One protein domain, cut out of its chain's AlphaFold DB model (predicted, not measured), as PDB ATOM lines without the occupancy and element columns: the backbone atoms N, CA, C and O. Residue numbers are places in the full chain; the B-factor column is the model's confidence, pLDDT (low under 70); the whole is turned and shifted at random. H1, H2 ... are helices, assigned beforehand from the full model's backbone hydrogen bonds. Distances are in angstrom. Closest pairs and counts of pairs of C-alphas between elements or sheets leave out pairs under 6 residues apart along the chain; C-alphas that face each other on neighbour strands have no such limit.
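This is residues 2 to 42 of the 211 residues of the protein "N6_Mtase domain-containing protein" of Candidatus Rokubacteria bacterium GWA2_70_23 (UniProt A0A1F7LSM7). Two long helices, H1 and H3, make the arms of an open V, with the short helix H2 at its corner; residues 33 to 42, mostly in H3, stick out. The arms have no contact with each other. The printed part has 41 residues with three named helices, in the order H1, H2, H3, and no named strand: all helix. It is loose, with a radius of gyration of the C-alphas of 11.7 A, and flat, spanning 29 by 26 by 11 A.

H1, residues 8 to 18, is close to but not clearly touching H2, residues 20 to 25; their closest C-alphas, of Phe 17 and Leu 23, are 6.3 A apart. Their lines are about perpendicular, at 77 degrees. H2 is close to but not clearly touching H3, residues 29 to 39; their closest C-alphas, of Leu 23 and Ala 29, are 5.9 A apart. Their lines are only just about perpendicular, at 72 degrees. H1 and H3 are apart. Every O i to N i+4 pair in H1, H2 and H3 is within hydrogen-bond range.

H1 measures 15.3 A from C-alpha 8 at (113.715, 75.397, 107.118) to C-alpha 18. H2 measures 8.6 A. H3 measures 15.1 A, ending at C-alpha 39, (115.247, 72.159, 84.651).

The C-alphas farthest apart, of Asp 21 and Val 42, are 29.7 A apart. The printed part has no cut, and both links are tight. Residues 2 to 10 have pLDDT under 70.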
ATOM      1  N   ASP A   2     115.282  65.874 103.187       38.56
ATOM      2  CA  ASP A   2     115.862  66.880 104.110       38.56
ATOM      3  C   ASP A   2     117.381  67.078 104.063       38.56
ATOM      4  O   ASP A   2     117.896  68.057 104.588       38.56
ATOM      5  N   ARG A   3     118.130  66.185 103.409       37.38
ATOM      6  CA  ARG A   3     119.596  66.282 103.357       37.38
ATOM      7  C   ARG A   3     120.114  67.404 102.441       37.38
ATOM      8  O   ARG A   3     121.291  67.735 102.525       37.38
ATOM      9  N   TYR A   4     119.257  67.980 101.589       41.78
ATOM     10  CA  TYR A   4     119.649  68.960 100.562       41.78
ATOM     11  C   TYR A   4     119.008  70.348 100.716       41.78
ATOM     12  O   TYR A   4     119.548  71.313 100.182       41.78
ATOM     13  N   LEU A   5     117.903  70.484 101.464       49.84
ATOM     14  CA  LEU A   5     117.309  71.787 101.782       49.84
ATOM     15  C   LEU A   5     117.723  72.210 103.192       49.84
ATOM     16  O   LEU A   5     117.039  71.941 104.171       49.84
ATOM     17  N   LYS A   6     118.845  72.926 103.287       56.03
ATOM     18  CA  LYS A   6     119.348  73.483 104.552       56.03
ATOM     19  C   LYS A   6     118.515  74.658 105.083       56.03
ATOM     20  O   LYS A   6     118.942  75.285 106.040       56.03
ATOM     21  N   ILE A   7     117.386  74.993 104.454       62.94
ATOM     22  CA  ILE A   7     116.610  76.220 104.693       62.94
ATOM     23  C   ILE A   7     115.221  75.817 105.196       62.94
ATOM     24  O   ILE A   7     114.393  75.407 104.378       62.94
ATOM     25  N   PRO A   8     114.945  75.910 106.513       64.00
ATOM     26  CA  PRO A   8     113.715  75.397 107.118       64.00
ATOM     27  C   PRO A   8     112.435  75.925 106.462       64.00
ATOM     28  O   PRO A   8     111.513  75.155 106.201       64.00
ATOM     29  N   PHE A   9     112.397  77.218 106.121       68.81
ATOM     30  CA  PHE A   9     111.256  77.811 105.419       68.81
ATOM     31  C   PHE A   9     111.047  77.207 104.024       68.81
ATOM     32  O   PHE A   9     109.921  76.853 103.693       68.81
ATOM     33  N   LEU A  10     112.107  77.023 103.225       67.19
ATOM     34  CA  LEU A  10     111.973  76.390 101.908       67.19
ATOM     35  C   LEU A  10     111.565  74.922 102.027       67.19
ATOM     36  O   LEU A  10     110.796  74.443 101.201       67.19
ATOM     37  N   GLY A  11     112.042  74.218 103.058       70.00
ATOM     38  CA  GLY A  11     111.601  72.859 103.367       70.00
ATOM     39  C   GLY A  11     110.094  72.804 103.618       70.00
ATOM     40  O   GLY A  11     109.397  71.988 103.016       70.00
ATOM     41  N   LYS A  12     109.578  73.732 104.431       74.94
ATOM     42  CA  LYS A  12     108.143  73.858 104.712       74.94
ATOM     43  C   LYS A  12     107.341  74.272 103.476       74.94
ATOM     44  O   LYS A  12     106.330  73.651 103.180       74.94
ATOM     45  N   LEU A  13     107.808  75.265 102.720       74.56
ATOM     46  CA  LEU A  13     107.160  75.729 101.491       74.56
ATOM     47  C   LEU A  13     107.073  74.611 100.444       74.56
ATOM     48  O   LEU A  13     106.040  74.407  99.816       74.56
ATOM     49  N   PHE A  14     108.152  73.848 100.284       74.75
ATOM     50  CA  PHE A  14     108.185  72.697  99.394       74.75
ATOM     51  C   PHE A  14     107.244  71.581  99.855       74.75
ATOM     52  O   PHE A  14     106.639  70.912  99.021       74.75
ATOM     53  N   TYR A  15     107.103  71.382 101.166       78.38
ATOM     54  CA  TYR A  15     106.135  70.442 101.724       78.38
ATOM     55  C   TYR A  15     104.689  70.875 101.435       78.38
ATOM     56  O   TYR A  15     103.904  70.069 100.944       78.38
ATOM     57  N   GLU A  16     104.363  72.155 101.636       76.19
ATOM     58  CA  GLU A  16     103.051  72.732 101.302       76.19
ATOM     59  C   GLU A  16     102.728  72.583  99.809       76.19
ATOM     60  O   GLU A  16     101.651  72.111  99.449       76.19
ATOM     61  N   PHE A  17     103.681  72.887  98.922       73.12
ATOM     62  CA  PHE A  17     103.493  72.713  97.477       73.12
ATOM     63  C   PHE A  17     103.422  71.258  97.026       73.12
ATOM     64  O   PHE A  17     102.996  70.995  95.908       73.12
ATOM     65  N   LYS A  18     103.836  70.304  97.856       75.62
ATOM     66  CA  LYS A  18     103.668  68.876  97.577       75.62
ATOM     67  C   LYS A  18     102.335  68.326  98.059       75.62
ATOM     68  O   LYS A  18     102.014  67.187  97.721       75.62
ATOM     69  N   HIS A  19     101.571  69.100  98.827       84.56
ATOM     70  CA  HIS A  19     100.275  68.663  99.313       84.56
ATOM     71  C   HIS A  19      99.278  68.570  98.141       84.56
ATOM     72  O   HIS A  19      99.071  69.575  97.453       84.56
ATOM     73  N   PRO A  20      98.641  67.406  97.898       82.31
ATOM     74  CA  PRO A  20      97.740  67.208  96.758       82.31
ATOM     75  C   PRO A  20      96.625  68.256  96.685       82.31
ATOM     76  O   PRO A  20      96.357  68.799  95.615       82.31
ATOM     77  N   ASP A  21      96.047  68.603  97.836       84.94
ATOM     78  CA  ASP A  21      94.964  69.588  97.917       84.94
ATOM     79  C   ASP A  21      95.417  70.988  97.481       84.94
ATOM     80  O   ASP A  21      94.718  71.648  96.719       84.94
ATOM     81  N   ARG A  22      96.626  71.417  97.875       82.44
ATOM     82  CA  ARG A  22      97.195  72.715  97.472       82.44
ATOM     83  C   ARG A  22      97.553  72.749  95.992       82.44
ATOM     84  O   ARG A  22      97.336  73.759  95.325       82.44
ATOM     85  N   LEU A  23      98.082  71.645  95.466       83.69
ATOM     86  CA  LEU A  23      98.381  71.500  94.041       83.69
ATOM     87  C   LEU A  23      97.124  71.611  93.181       83.69
ATOM     88  O   LEU A  23      97.171  72.240  92.120       83.69
ATOM     89  N   ALA A  24      96.023  71.012  93.636       83.88
ATOM     90  CA  ALA A  24      94.734  71.070  92.965       83.88
ATOM     91  C   ALA A  24      94.096  72.463  93.084       83.88
ATOM     92  O   ALA A  24      93.707  73.036  92.065       83.88
ATOM     93  N   GLU A  25      94.052  73.028  94.295       89.94
ATOM     94  CA  GLU A  25      93.495  74.355  94.595       89.94
ATOM     95  C   GLU A  25      94.145  75.446  93.734       89.94
ATOM     96  O   GLU A  25      93.458  76.213  93.061       89.94
ATOM     97  N   LEU A  26      95.478  75.470  93.696       86.69
ATOM     98  CA  LEU A  26      96.256  76.480  92.977       86.69
ATOM     99  C   LEU A  26      96.554  76.089  91.521       86.69
ATOM    100  O   LEU A  26      97.231  76.829  90.810       86.69
ATOM    101  N   ARG A  27      96.079  74.917  91.071       88.44
ATOM    102  CA  ARG A  27      96.324  74.348  89.731       88.44
ATOM    103  C   ARG A  27      97.806  74.335  89.341       88.44
ATOM    104  O   ARG A  27      98.161  74.568  88.187       88.44
ATOM    105  N   LEU A  28      98.686  74.053  90.301       86.12
ATOM    106  CA  LEU A  28     100.136  74.200  90.129       86.12
ATOM    107  C   LEU A  28     100.790  73.041  89.375       86.12
ATOM    108  O   LEU A  28     101.855  73.241  88.793       86.12
ATOM    109  N   ALA A  29     100.170  71.859  89.344       85.94
ATOM    110  CA  ALA A  29     100.727  70.661  88.703       85.94
ATOM    111  C   ALA A  29     101.299  70.910  87.285       85.94
ATOM    112  O   ALA A  29     102.501  70.718  87.098       85.94
ATOM    113  N   PRO A  30     100.544  71.462  86.309       90.00
ATOM    114  CA  PRO A  30     101.074  71.704  84.962       90.00
ATOM    115  C   PRO A  30     102.205  72.743  84.909       90.00
ATOM    116  O   PRO A  30     102.945  72.808  83.923       90.00
ATOM    117  N   HIS A  31     102.335  73.606  85.919       88.19
ATOM    118  CA  HIS A  31     103.426  74.578  86.011       88.19
ATOM    119  C   HIS A  31     104.683  73.939  86.605       88.19
ATOM    120  O   HIS A  31     105.778  74.155  86.086       88.19
ATOM    121  N   LEU A  32     104.528  73.100  87.631       85.19
ATOM    122  CA  LEU A  32     105.624  72.337  88.224       85.19
ATOM    123  C   LEU A  32     106.188  71.300  87.253       85.19
ATOM    124  O   LEU A  32     107.407  71.144  87.184       85.19
ATOM    125  N   ASP A  33     105.342  70.656  86.450       88.62
ATOM    126  CA  ASP A  33     105.780  69.725  85.408       88.62
ATOM    127  C   ASP A  33     106.602  70.445  84.337       88.62
ATOM    128  O   ASP A  33     107.687  69.993  83.967       88.62
ATOM    129  N   ARG A  34     106.147  71.625  83.890       89.69
ATOM    130  CA  ARG A  34     106.900  72.472  82.952       89.69
ATOM    131  C   ARG A  34     108.225  72.947  83.539       89.69
ATOM    132  O   ARG A  34     109.244  72.879  82.850       89.69
ATOM    133  N   ALA A  35     108.234  73.391  84.795       86.56
ATOM    134  CA  ALA A  35     109.456  73.793  85.483       86.56
ATOM    135  C   ALA A  35     110.434  72.614  85.600       86.56
ATOM    136  O   ALA A  35     111.602  72.748  85.250       86.56
ATOM    137  N   THR A  36     109.946  71.436  85.995       87.00
ATOM    138  CA  THR A  36     110.751  70.212  86.125       87.00
ATOM    139  C   THR A  36     111.314  69.765  84.780       87.00
ATOM    140  O   THR A  36     112.509  69.500  84.679       87.00
ATOM    141  N   ALA A  37     110.493  69.742  83.729       91.38
ATOM    142  CA  ALA A  37     110.931  69.399  82.379       91.38
ATOM    143  C   ALA A  37     111.971  70.393  81.842       91.38
ATOM    144  O   ALA A  37     112.923  69.991  81.179       91.38
ATOM    145  N   THR A  38     111.816  71.681  82.150       87.44
ATOM    146  CA  THR A  38     112.774  72.725  81.761       87.44
ATOM    147  C   THR A  38     114.096  72.555  82.501       87.44
ATOM    148  O   THR A  38     115.146  72.492  81.867       87.44
ATOM    149  N   LEU A  39     114.058  72.394  83.826       83.81
ATOM    150  CA  LEU A  39     115.247  72.159  84.651       83.81
ATOM    151  C   LEU A  39     115.952  70.845  84.292       83.81
ATOM    152  O   LEU A  39     117.176  70.772  84.352       83.81
ATOM    153  N   GLY A  40     115.203  69.823  83.870       88.31
ATOM    154  CA  GLY A  40     115.743  68.545  83.406       88.31
ATOM    155  C   GLY A  40     116.568  68.637  82.118       88.31
ATOM    156  O   GLY A  40     117.339  67.727  81.834       88.31
ATOM    157  N   ARG A  41     116.442  69.731  81.352       91.38
ATOM    158  CA  ARG A  41     117.232  69.993  80.134       91.38
ATOM    159  C   ARG A  41     118.541  70.732  80.413       91.38
ATOM    160  O   ARG A  41     119.347  70.892  79.503       91.38
ATOM    161  N   VAL A  42     118.739  71.221  81.637       88.31
ATOM    162  CA  VAL A  42     119.917  72.009  82.006       88.31
ATOM    163  C   VAL A  42     121.089  71.078  82.309       88.31
ATOM    164  O   VAL A  42     120.980  70.188  83.156       88.31
TER     165      VAL A  42